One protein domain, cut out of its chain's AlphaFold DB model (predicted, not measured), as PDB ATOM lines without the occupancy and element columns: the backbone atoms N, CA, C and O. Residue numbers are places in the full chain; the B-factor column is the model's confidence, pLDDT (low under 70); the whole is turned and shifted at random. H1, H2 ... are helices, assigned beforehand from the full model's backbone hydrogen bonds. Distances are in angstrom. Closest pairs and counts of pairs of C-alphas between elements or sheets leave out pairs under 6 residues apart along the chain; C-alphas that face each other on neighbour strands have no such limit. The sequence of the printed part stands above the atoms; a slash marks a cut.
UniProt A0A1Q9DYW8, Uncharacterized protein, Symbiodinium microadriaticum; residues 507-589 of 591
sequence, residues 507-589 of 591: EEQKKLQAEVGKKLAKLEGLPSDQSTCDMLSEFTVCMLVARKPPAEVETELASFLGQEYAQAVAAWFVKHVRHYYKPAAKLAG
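This is residues 507 to 589 of the 591 residues of an uncharacterized protein of Symbiodinium microadriaticum (UniProt A0A1Q9DYW8). Four helices, H1 to H4, run back and forth and close a four-sided ring of contacts, built as two steeply crossed pairs, H1 on H2 and H3 on H4, joined more thinly to each other. The short H5 packs on the last part of H4 at one end, and the loop through Gly 525, between H1 and H2, lies at the opposite end. The printed part has 83 residues with five named helices, H1 to H5 in that order along the chain, and no named strand; its class is all helix. It is compact, with a radius of gyration of the C-alphas of 11.7 A and spans of 33 by 26 by 18 A.

Begin with the longest helix, H4, residues 563 to 580: find C-alpha 563 at (-27.351, -10.292, 0.670), from which it runs 25.6 A to C-alpha 580 at (-15.274, 2.006, -18.224). Just before it look for H3, residues 550 to 561, 15.7 A long, and just after it for H5, residues 582 to 587, 8.6 A long. H2, residues 530 to 545, covers 22.6 A. H1, residues 507 to 520, starts at C-alpha 507 at (-9.430, 11.639, -10.186) and covers 20.1 A.

Start from H4, the hub, which touches three helices. H3 touches it at a steep tilt of 47 degrees, opposite ways; look at Ala 558 and Ala 566, their closest C-alphas at 4.8 A. With residues 574 to 578 alone, H4 touches H5, closest at the C-alphas of Arg 578 and Ala 585, 5.3 A; the tilt of 69.6 degrees is steep, only just short of about perpendicular. H1 and H4 only just touch, with 3 pairs of C-alphas within 8 A, the closest those of Val 516 and Phe 573 at 7.5 A. H1 touches H2 at a steep tilt of 53 degrees, opposite ways, closest at the C-alphas of Gln 513 and Ser 537, 5.1 A. H2 and H3 form a helical hairpin at a shallow tilt of 19 degrees; they only just touch, with 3 pairs within 8 A, the closest the C-alphas of Met 543 and Val 553 at 6.5 A. The packing is mostly crossed, with 1 of 5 touching pairs at a shallow tilt. H2 and H4 are near each other, while H1 and H3 are apart. Every O i to N i+4 pair is within hydrogen-bond range in H1, H4 and H5; in H2 it is 11 of 12 and in H3 6 of 8.

Look at Gly 525 and Leu 587 for the two C-alphas farthest apart, 33.3 A. The printed part has no cut. The links H2 to H3, H3 to H4 and H4 to H5 are tight; the link H1 to H2, with 9 residues, is short, and no link is long. The mean pLDDT of the printed part is 95.6, and no printed residue is under 70.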
ATOM      1  N   GLU A 507      -8.293  11.053  -9.466       96.00
ATOM      2  CA  GLU A 507      -9.430  11.639 -10.186       96.00
ATOM      3  C   GLU A 507     -10.422  10.565 -10.660       96.00
ATOM      4  O   GLU A 507     -11.635  10.704 -10.477       96.00
ATOM      5  N   GLU A 508      -9.922   9.447 -11.196       96.31
ATOM      6  CA  GLU A 508     -10.753   8.295 -11.564       96.31
ATOM      7  C   GLU A 508     -11.401   7.633 -10.342       96.31
ATOM      8  O   GLU A 508     -12.545   7.194 -10.438       96.31
ATOM      9  N   GLN A 509     -10.710   7.578  -9.194       96.62
ATOM     10  CA  GLN A 509     -11.282   7.079  -7.935       96.62
ATOM     11  C   GLN A 509     -12.473   7.927  -7.508       96.62
ATOM     12  O   GLN A 509     -13.545   7.379  -7.256       96.62
ATOM     13  N   LYS A 510     -12.315   9.254  -7.500       97.06
ATOM     14  CA  LYS A 510     -13.383  10.191  -7.133       97.06
ATOM     15  C   LYS A 510     -14.569  10.105  -8.098       97.06
ATOM     16  O   LYS A 510     -15.722  10.095  -7.664       97.06
ATOM     17  N   LYS A 511     -14.304   9.982  -9.404       97.94
ATOM     18  CA  LYS A 511     -15.348   9.786 -10.422       97.94
ATOM     19  C   LYS A 511     -16.099   8.467 -10.219       97.94
ATOM     20  O   LYS A 511     -17.331   8.468 -10.189       97.94
ATOM     21  N   LEU A 512     -15.381   7.360 -10.032       97.88
ATOM     22  CA  LEU A 512     -15.980   6.048  -9.790       97.88
ATOM     23  C   LEU A 512     -16.786   6.034  -8.485       97.88
ATOM     24  O   LEU A 512     -17.874   5.465  -8.453       97.88
ATOM     25  N   GLN A 513     -16.297   6.692  -7.433       98.06
ATOM     26  CA  GLN A 513     -17.008   6.850  -6.166       98.06
ATOM     27  C   GLN A 513     -18.354   7.559  -6.378       98.06
ATOM     28  O   GLN A 513     -19.393   7.027  -5.987       98.06
ATOM     29  N   ALA A 514     -18.375   8.686  -7.096       97.88
ATOM     30  CA  ALA A 514     -19.616   9.393  -7.419       97.88
ATOM     31  C   ALA A 514     -20.594   8.534  -8.251       97.88
ATOM     32  O   ALA A 514     -21.806   8.568  -8.031       97.88
ATOM     33  N   GLU A 515     -20.091   7.732  -9.195       98.19
ATOM     34  CA  GLU A 515     -20.907   6.800  -9.989       98.19
ATOM     35  C   GLU A 515     -21.515   5.677  -9.131       98.19
ATOM     36  O   GLU A 515     -22.686   5.329  -9.315       98.19
ATOM     37  N   VAL A 516     -20.754   5.134  -8.173       97.94
ATOM     38  CA  VAL A 516     -21.246   4.143  -7.203       97.94
ATOM     39  C   VAL A 516     -22.294   4.770  -6.282       97.94
ATOM     40  O   VAL A 516     -23.357   4.179  -6.108       97.94
ATOM     41  N   GLY A 517     -22.054   5.978  -5.763       96.88
ATOM     42  CA  GLY A 517     -23.022   6.718  -4.944       96.88
ATOM     43  C   GLY A 517     -24.349   6.929  -5.677       96.88
ATOM     44  O   GLY A 517     -25.406   6.547  -5.176       96.88
ATOM     45  N   LYS A 518     -24.301   7.393  -6.937       97.31
ATOM     46  CA  LYS A 518     -25.488   7.522  -7.806       97.31
ATOM     47  C   LYS A 518     -26.204   6.193  -8.048       97.31
ATOM     48  O   LYS A 518     -27.414   6.183  -8.260       97.31
ATOM     49  N   LYS A 519     -25.479   5.070  -8.085       97.31
ATOM     50  CA  LYS A 519     -26.095   3.747  -8.235       97.31
ATOM     51  C   LYS A 519     -26.781   3.295  -6.950       97.31
ATOM     52  O   LYS A 519     -27.880   2.753  -7.046       97.31
ATOM     53  N   LEU A 520     -26.147   3.505  -5.798       96.56
ATOM     54  CA  LEU A 520     -26.696   3.166  -4.485       96.56
ATOM     55  C   LEU A 520     -27.974   3.962  -4.197       96.56
ATOM     56  O   LEU A 520     -28.969   3.361  -3.812       96.56
ATOM     57  N   ALA A 521     -27.989   5.260  -4.514       95.94
ATOM     58  CA  ALA A 521     -29.157   6.128  -4.340       95.94
ATOM     59  C   ALA A 521     -30.389   5.714  -5.175       95.94
ATOM     60  O   ALA A 521     -31.504   6.125  -4.881       95.94
ATOM     61  N   LYS A 522     -30.209   4.901  -6.228       96.25
ATOM     62  CA  LYS A 522     -31.304   4.398  -7.084       96.25
ATOM     63  C   LYS A 522     -31.922   3.088  -6.594       96.25
ATOM     64  O   LYS A 522     -32.818   2.570  -7.257       96.25
ATOM     65  N   LEU A 523     -31.393   2.485  -5.534       94.44
ATOM     66  CA  LEU A 523     -31.922   1.234  -5.002       94.44
ATOM     67  C   LEU A 523     -32.998   1.546  -3.964       94.44
ATOM     68  O   LEU A 523     -32.715   2.131  -2.923       94.44
ATOM     69  N   GLU A 524     -34.229   1.137  -4.256       93.25
ATOM     70  CA  GLU A 524     -35.338   1.222  -3.308       93.25
ATOM     71  C   GLU A 524     -35.023   0.392  -2.055       93.25
ATOM     72  O   GLU A 524     -34.509  -0.721  -2.152       93.25
ATOM     73  N   GLY A 525     -35.306   0.944  -0.872       85.81
ATOM     74  CA  GLY A 525     -35.104   0.260   0.411       85.81
ATOM     75  C   GLY A 525     -33.715   0.413   1.043       85.81
ATOM     76  O   GLY A 525     -33.524  -0.048   2.168       85.81
ATOM     77  N   LEU A 526     -32.760   1.076   0.380       86.25
ATOM     78  CA  LEU A 526     -31.531   1.542   1.032       86.25
ATOM     79  C   LEU A 526     -31.778   2.873   1.770       86.25
ATOM     80  O   LEU A 526     -32.645   3.646   1.361       86.25
ATOM     81  N   PRO A 527     -31.004   3.179   2.829       78.56
ATOM     82  CA  PRO A 527     -31.011   4.507   3.435       78.56
ATOM     83  C   PRO A 527     -30.713   5.569   2.369       78.56
ATOM     84  O   PRO A 527     -29.670   5.506   1.719       78.56
ATOM     85  N   SER A 528     -31.613   6.541   2.200       83.38
ATOM     86  CA  SER A 528     -31.453   7.670   1.267       83.38
ATOM     87  C   SER A 528     -30.483   8.743   1.773       83.38
ATOM     88  O   SER A 528     -30.281   9.762   1.117       83.38
ATOM     89  N   ASP A 529     -29.887   8.525   2.946       93.50
ATOM     90  CA  ASP A 529     -28.929   9.438   3.546       93.50
ATOM     91  C   ASP A 529     -27.651   9.510   2.693       93.50
ATOM     92  O   ASP A 529     -26.929   8.519   2.520       93.50
ATOM     93  N   GLN A 530     -27.362  10.711   2.187       94.88
ATOM     94  CA  GLN A 530     -26.205  10.995   1.341       94.88
ATOM     95  C   GLN A 530     -24.884  10.583   2.007       94.88
ATOM     96  O   GLN A 530     -24.026  10.005   1.343       94.88
ATOM     97  N   SER A 531     -24.736  10.783   3.322       92.69
ATOM     98  CA  SER A 531     -23.527  10.395   4.057       92.69
ATOM     99  C   SER A 531     -23.324   8.881   4.060       92.69
ATOM    100  O   SER A 531     -22.184   8.412   4.042       92.69
ATOM    101  N   THR A 532     -24.411   8.105   4.083       93.75
ATOM    102  CA  THR A 532     -24.338   6.638   4.016       93.75
ATOM    103  C   THR A 532     -23.953   6.179   2.611       93.75
ATOM    104  O   THR A 532     -23.095   5.304   2.464       93.75
ATOM    105  N   CYS A 533     -24.524   6.793   1.569       95.81
ATOM    106  CA  CYS A 533     -24.136   6.526   0.182       95.81
ATOM    107  C   CYS A 533     -22.664   6.871  -0.084       95.81
ATOM    108  O   CYS A 533     -21.962   6.074  -0.712       95.81
ATOM    109  N   ASP A 534     -22.182   8.005   0.425       96.12
ATOM    110  CA  ASP A 534     -20.798   8.447   0.255       96.12
ATOM    111  C   ASP A 534     -19.822   7.462   0.910       96.12
ATOM    112  O   ASP A 534     -18.901   6.981   0.243       96.12
ATOM    113  N   MET A 535     -20.087   7.051   2.155       96.56
ATOM    114  CA  MET A 535     -19.277   6.057   2.871       96.56
ATOM    115  C   MET A 535     -19.230   4.706   2.138       96.56
ATOM    116  O   MET A 535     -18.159   4.125   1.951       96.56
ATOM    117  N   LEU A 536     -20.382   4.193   1.692       97.06
ATOM    118  CA  LEU A 536     -20.452   2.911   0.983       97.06
ATOM    119  C   LEU A 536     -19.793   2.978  -0.395       97.06
ATOM    120  O   LEU A 536     -19.188   1.999  -0.844       97.06
ATOM    121  N   SER A 537     -19.892   4.123  -1.069       97.88
ATOM    122  CA  SER A 537     -19.239   4.333  -2.355       97.88
ATOM    123  C   SER A 537     -17.716   4.333  -2.225       97.88
ATOM    124  O   SER A 537     -17.047   3.620  -2.977       97.88
ATOM    125  N   GLU A 538     -17.175   5.021  -1.215       97.75
ATOM    126  CA  GLU A 538     -15.747   5.021  -0.886       97.75
ATOM    127  C   GLU A 538     -15.260   3.605  -0.562       97.75
ATOM    128  O   GLU A 538     -14.291   3.113  -1.150       97.75
ATOM    129  N   PHE A 539     -15.987   2.909   0.318       97.69
ATOM    130  CA  PHE A 539     -15.684   1.537   0.711       97.69
ATOM    131  C   PHE A 539     -15.642   0.587  -0.497       97.69
ATOM    132  O   PHE A 539     -14.720  -0.222  -0.635       97.69
ATOM    133  N   THR A 540     -16.598   0.718  -1.423       97.50
ATOM    134  CA  THR A 540     -16.672  -0.103  -2.641       97.50
ATOM    135  C   THR A 540     -15.474   0.134  -3.568       97.50
ATOM    136  O   THR A 540     -14.870  -0.828  -4.056       97.50
ATOM    137  N   VAL A 541     -15.077   1.395  -3.778       97.69
ATOM    138  CA  VAL A 541     -13.893   1.752  -4.580       97.69
ATOM    139  C   VAL A 541     -12.605   1.260  -3.921       97.69
ATOM    140  O   VAL A 541     -11.744   0.695  -4.603       97.69
ATOM    141  N   CYS A 542     -12.493   1.358  -2.594       96.81
ATOM    142  CA  CYS A 542     -11.345   0.842  -1.849       96.81
ATOM    143  C   CYS A 542     -11.131  -0.661  -2.076       96.81
ATOM    144  O   CYS A 542      -9.990  -1.112  -2.203       96.81
ATOM    145  N   MET A 543     -12.202  -1.453  -2.199       97.25
ATOM    146  CA  MET A 543     -12.079  -2.885  -2.492       97.25
ATOM    147  C   MET A 543     -11.515  -3.172  -3.892       97.25
ATOM    148  O   MET A 543     -10.758  -4.135  -4.055       97.25
ATOM    149  N   LEU A 544     -11.820  -2.333  -4.889       96.25
ATOM    150  CA  LEU A 544     -11.209  -2.419  -6.222       96.25
ATOM    151  C   LEU A 544      -9.712  -2.082  -6.167       96.25
ATOM    152  O   LEU A 544      -8.898  -2.823  -6.723       96.25
ATOM    153  N   VAL A 545      -9.339  -1.005  -5.467       94.56
ATOM    154  CA  VAL A 545      -7.934  -0.593  -5.285       94.56
ATOM    155  C   VAL A 545      -7.138  -1.679  -4.552       94.56
ATOM    156  O   VAL A 545      -6.024  -2.014  -4.957       94.56
ATOM    157  N   ALA A 546      -7.748  -2.310  -3.545       92.00
ATOM    158  CA  ALA A 546      -7.202  -3.459  -2.821       92.00
ATOM    159  C   ALA A 546      -7.188  -4.767  -3.640       92.00
ATOM    160  O   ALA A 546      -6.700  -5.788  -3.155       92.00
ATOM    161  N   ARG A 547      -7.698  -4.749  -4.881       95.25
ATOM    162  CA  ARG A 547      -7.781  -5.895  -5.803       95.25
ATOM    163  C   ARG A 547      -8.538  -7.090  -5.220       95.25
ATOM    164  O   ARG A 547      -8.199  -8.241  -5.508       95.25
ATOM    165  N   LYS A 548      -9.569  -6.832  -4.412       95.44
ATOM    166  CA  LYS A 548     -10.429  -7.897  -3.894       95.44
ATOM    167  C   LYS A 548     -11.179  -8.580  -5.047       95.44
ATOM    168  O   LYS A 548     -11.595  -7.906  -5.995       95.44
ATOM    169  N   PRO A 549     -11.355  -9.912  -5.025       96.75
ATOM    170  CA  PRO A 549     -12.151 -10.605  -6.029       96.75
ATOM    171  C   PRO A 549     -13.640 -10.226  -5.903       96.75
ATOM    172  O   PRO A 549     -14.102  -9.945  -4.798       96.75
ATOM    173  N   PRO A 550     -14.432 -10.291  -6.992       97.06
ATOM    174  CA  PRO A 550     -15.847  -9.900  -6.985       97.06
ATOM    175  C   PRO A 550     -16.705 -10.557  -5.896       97.06
ATOM    176  O   PRO A 550     -17.566  -9.909  -5.314       97.06
ATOM    177  N   ALA A 551     -16.446 -11.832  -5.591       97.19
ATOM    178  CA  ALA A 551     -17.171 -12.562  -4.551       97.19
ATOM    179  C   ALA A 551     -16.897 -12.016  -3.136       97.19
ATOM    180  O   ALA A 551     -17.765 -12.068  -2.268       97.19
ATOM    181  N   GLU A 552     -15.695 -11.483  -2.898       96.69
ATOM    182  CA  GLU A 552     -15.358 -10.844  -1.625       96.69
ATOM    183  C   GLU A 552     -16.001  -9.458  -1.536       96.69
ATOM    184  O   GLU A 552     -16.551  -9.129  -0.494       96.69
ATOM    185  N   VAL A 553     -16.042  -8.700  -2.641       97.62
ATOM    186  CA  VAL A 553     -16.781  -7.424  -2.720       97.62
ATOM    187  C   VAL A 553     -18.255  -7.617  -2.351       97.62
ATOM    188  O   VAL A 553     -18.784  -6.872  -1.532       97.62
ATOM    189  N   GLU A 554     -18.905  -8.641  -2.908       98.06
ATOM    190  CA  GLU A 554     -20.286  -9.001  -2.562       98.06
ATOM    191  C   GLU A 554     -20.436  -9.345  -1.072       98.06
ATOM    192  O   GLU A 554     -21.338  -8.835  -0.413       98.06
ATOM    193  N   THR A 555     -19.541 -10.177  -0.530       97.25
ATOM    194  CA  THR A 555     -19.602 -10.620   0.875       97.25
ATOM    195  C   THR A 555     -19.455  -9.452   1.852       97.25
ATOM    196  O   THR A 555     -20.168  -9.388   2.851       97.25
ATOM    197  N   GLU A 556     -18.553  -8.515   1.563       97.44
ATOM    198  CA  GLU A 556     -18.325  -7.327   2.394       97.44
ATOM    199  C   GLU A 556     -19.530  -6.378   2.329       97.44
ATOM    200  O   GLU A 556     -20.035  -5.952   3.369       97.44
ATOM    201  N   LEU A 557     -20.073  -6.119   1.131       97.31
ATOM    202  CA  LEU A 557     -21.282  -5.303   0.965       97.31
ATOM    203  C   LEU A 557     -22.516  -5.926   1.625       97.31
ATOM    204  O   LEU A 557     -23.369  -5.191   2.124       97.31
ATOM    205  N   ALA A 558     -22.611  -7.257   1.674       97.31
ATOM    206  CA  ALA A 558     -23.743  -7.959   2.281       97.31
ATOM    207  C   ALA A 558     -23.891  -7.663   3.777       97.31
ATOM    208  O   ALA A 558     -25.007  -7.703   4.294       97.31
ATOM    209  N   SER A 559     -22.798  -7.312   4.462       95.25
ATOM    210  CA  SER A 559     -22.841  -6.911   5.871       95.25
ATOM    211  C   SER A 559     -23.535  -5.561   6.105       95.25
ATOM    212  O   SER A 559     -24.049  -5.337   7.199       95.25
ATOM    213  N   PHE A 560     -23.599  -4.699   5.082       94.81
ATOM    214  CA  PHE A 560     -24.205  -3.366   5.155       94.81
ATOM    215  C   PHE A 560     -25.572  -3.301   4.472       94.81
ATOM    216  O   PHE A 560     -26.506  -2.717   5.010       94.81
ATOM    217  N   LEU A 561     -25.685  -3.895   3.282       95.38
ATOM    218  CA  LEU A 561     -26.864  -3.778   2.420       95.38
ATOM    219  C   LEU A 561     -27.788  -4.997   2.503       95.38
ATOM    220  O   LEU A 561     -28.870  -4.984   1.929       95.38
ATOM    221  N   GLY A 562     -27.368  -6.070   3.176       96.12
ATOM    222  CA  GLY A 562     -28.009  -7.378   3.064       96.12
ATOM    223  C   GLY A 562     -27.632  -8.105   1.766       96.12
ATOM    224  O   GLY A 562     -27.121  -7.518   0.811       96.12
ATOM    225  N   GLN A 563     -27.864  -9.420   1.735       97.06
ATOM    226  CA  GLN A 563     -27.351 -10.292   0.670       97.06
ATOM    227  C   GLN A 563     -27.896  -9.939  -0.724       97.06
ATOM    228  O   GLN A 563     -27.149  -9.965  -1.700       97.06
ATOM    229  N   GLU A 564     -29.186  -9.615  -0.825       96.06
ATOM    230  CA  GLU A 564     -29.859  -9.379  -2.107       96.06
ATOM    231  C   GLU A 564     -29.340  -8.111  -2.802       96.06
ATOM    232  O   GLU A 564     -28.893  -8.159  -3.951       96.06
ATOM    233  N   TYR A 565     -29.297  -6.990  -2.076       95.88
ATOM    234  CA  TYR A 565     -28.778  -5.727  -2.600       95.88
ATOM    235  C   TYR A 565     -27.273  -5.790  -2.861       95.88
ATOM    236  O   TYR A 565     -26.811  -5.301  -3.894       95.88
ATOM    237  N   ALA A 566     -26.505  -6.435  -1.980       97.19
ATOM    238  CA  ALA A 566     -25.068  -6.594  -2.171       97.19
ATOM    239  C   ALA A 566     -24.730  -7.360  -3.453       97.19
ATOM    240  O   ALA A 566     -23.846  -6.937  -4.199       97.19
ATOM    241  N   GLN A 567     -25.472  -8.429  -3.761       97.62
ATOM    242  CA  GLN A 567     -25.307  -9.173  -5.007       97.62
ATOM    243  C   GLN A 567     -25.608  -8.296  -6.231       97.62
ATOM    244  O   GLN A 567     -24.832  -8.280  -7.192       97.62
ATOM    245  N   ALA A 568     -26.704  -7.532  -6.198       96.88
ATOM    246  CA  ALA A 568     -27.089  -6.642  -7.291       96.88
ATOM    247  C   ALA A 568     -26.056  -5.522  -7.527       96.88
ATOM    248  O   ALA A 568     -25.667  -5.263  -8.673       96.88
ATOM    249  N   VAL A 569     -25.574  -4.886  -6.452       97.44
ATOM    250  CA  VAL A 569     -24.552  -3.830  -6.503       97.44
ATOM    251  C   VAL A 569     -23.218  -4.387  -6.983       97.44
ATOM    252  O   VAL A 569     -22.637  -3.822  -7.907       97.44
ATOM    253  N   ALA A 570     -22.746  -5.505  -6.427       97.81
ATOM    254  CA  ALA A 570     -21.473  -6.111  -6.814       97.81
ATOM    255  C   ALA A 570     -21.479  -6.546  -8.289       97.81
ATOM    256  O   ALA A 570     -20.530  -6.263  -9.023       97.81
ATOM    257  N   ALA A 571     -22.567  -7.164  -8.762       97.69
ATOM    258  CA  ALA A 571     -22.711  -7.547 -10.166       97.69
ATOM    259  C   ALA A 571     -22.677  -6.329 -11.105       97.69
ATOM    260  O   ALA A 571     -21.992  -6.353 -12.135       97.69
ATOM    261  N   TRP A 572     -23.381  -5.247 -10.746       98.19
ATOM    262  CA  TRP A 572     -23.322  -3.990 -11.492       98.19
ATOM    263  C   TRP A 572     -21.917  -3.384 -11.465       98.19
ATOM    264  O   TRP A 572     -21.391  -3.051 -12.526       98.19
ATOM    265  N   PHE A 573     -21.287  -3.294 -10.293       98.06
ATOM    266  CA  PHE A 573     -19.981  -2.669 -10.104       98.06
ATOM    267  C   PHE A 573     -18.906  -3.370 -10.933       98.06
ATOM    268  O   PHE A 573     -18.162  -2.727 -11.668       98.06
ATOM    269  N   VAL A 574     -18.890  -4.706 -10.927       97.69
ATOM    270  CA  VAL A 574     -17.969  -5.510 -11.743       97.69
ATOM    271  C   VAL A 574     -18.177  -5.252 -13.233       97.69
ATOM    272  O   VAL A 574     -17.206  -5.089 -13.973       97.69
ATOM    273  N   LYS A 575     -19.434  -5.193 -13.693       97.88
ATOM    274  CA  LYS A 575     -19.757  -4.884 -15.093       97.88
ATOM    275  C   LYS A 575     -19.318  -3.466 -15.468       97.88
ATOM    276  O   LYS A 575     -18.742  -3.279 -16.538       97.88
ATOM    277  N   HIS A 576     -19.566  -2.497 -14.590       97.94
ATOM    278  CA  HIS A 576     -19.239  -1.084 -14.776       97.94
ATOM    279  C   HIS A 576     -17.725  -0.865 -14.860       97.94
ATOM    280  O   HIS A 576     -17.228  -0.325 -15.848       97.94
ATOM    281  N   VAL A 577     -16.974  -1.415 -13.902       97.62
ATOM    282  CA  VAL A 577     -15.505  -1.364 -13.856       97.62
ATOM    283  C   VAL A 577     -14.882  -2.043 -15.078       97.62
ATOM    284  O   VAL A 577     -13.957  -1.505 -15.679       97.62
ATOM    285  N   ARG A 578     -15.414  -3.181 -15.539       96.38
ATOM    286  CA  ARG A 578     -14.930  -3.826 -16.777       96.38
ATOM    287  C   ARG A 578     -15.175  -3.001 -18.032       96.38
ATOM    288  O   ARG A 578     -14.416  -3.136 -18.989       96.38
ATOM    289  N   HIS A 579     -16.246  -2.215 -18.066       97.19
ATOM    290  CA  HIS A 579     -16.604  -1.445 -19.248       97.19
ATOM    291  C   HIS A 579     -15.808  -0.139 -19.329       97.19
ATOM    292  O   HIS A 579     -15.143   0.097 -20.340       97.19
ATOM    293  N   TYR A 580     -15.829   0.651 -18.254       97.12
ATOM    294  CA  TYR A 580     -15.274   2.006 -18.224       97.12
ATOM    295  C   TYR A 580     -13.851   2.075 -17.651       97.12
ATOM    296  O   TYR A 580     -13.090   2.955 -18.030       97.12
ATOM    297  N   TYR A 581     -13.442   1.104 -16.826       95.94
ATOM    298  CA  TYR A 581     -12.154   1.094 -16.113       95.94
ATOM    299  C   TYR A 581     -11.353  -0.186 -16.431       95.94
ATOM    300  O   TYR A 581     -10.849  -0.893 -15.552       95.94
ATOM    301  N   LYS A 582     -11.240  -0.524 -17.725       94.81
ATOM    302  CA  LYS A 582     -10.610  -1.769 -18.224       94.81
ATOM    303  C   LYS A 582      -9.215  -2.061 -17.642       94.81
ATOM    304  O   LYS A 582      -8.976  -3.224 -17.294       94.81
ATOM    305  N   PRO A 583      -8.286  -1.085 -17.528       93.94
ATOM    306  CA  PRO A 583      -6.969  -1.338 -16.942       93.94
ATOM    307  C   PRO A 583      -7.070  -1.806 -15.486       93.94
ATOM    308  O   PRO A 583      -6.452  -2.806 -15.116       93.94
ATOM    309  N   ALA A 584      -7.933  -1.152 -14.704       91.75
ATOM    310  CA  ALA A 584      -8.200  -1.479 -13.310       91.75
ATOM    311  C   ALA A 584      -8.783  -2.887 -13.155       91.75
ATOM    312  O   ALA A 584      -8.270  -3.698 -12.384       91.75
ATOM    313  N   ALA A 585      -9.797  -3.215 -13.966       93.38
ATOM    314  CA  ALA A 585     -10.421  -4.537 -13.989       93.38
ATOM    315  C   ALA A 585      -9.398  -5.646 -14.291       93.38
ATOM    316  O   ALA A 585      -9.377  -6.693 -13.637       93.38
ATOM    317  N   LYS A 586      -8.512  -5.409 -15.268       93.69
ATOM    318  CA  LYS A 586      -7.460  -6.354 -15.659       93.69
ATOM    319  C   LYS A 586      -6.435  -6.553 -14.541       93.69
ATOM    320  O   LYS A 586      -6.050  -7.694 -14.285       93.69
ATOM    321  N   LEU A 587      -6.020  -5.477 -13.870       90.56
ATOM    322  CA  LEU A 587      -5.087  -5.517 -12.738       90.56
ATOM    323  C   LEU A 587      -5.682  -6.217 -11.509       90.56
ATOM    324  O   LEU A 587      -4.977  -6.969 -10.839       90.56
ATOM    325  N   ALA A 588      -6.974  -6.022 -11.244       88.00
ATOM    326  CA  ALA A 588      -7.702  -6.696 -10.170       88.00
ATOM    327  C   ALA A 588      -8.051  -8.165 -10.492       88.00
ATOM    328  O   ALA A 588      -8.566  -8.887  -9.642       88.00
ATOM    329  N   GLY A 589      -7.777  -8.641 -11.714       90.69
ATOM    330  CA  GLY A 589      -8.069 -10.015 -12.131       90.69
ATOM    331  C   GLY A 589      -9.552 -10.285 -12.405       90.69
ATOM    332  O   GLY A 589      -9.977 -11.443 -12.415       90.69
TER     333      GLY A 589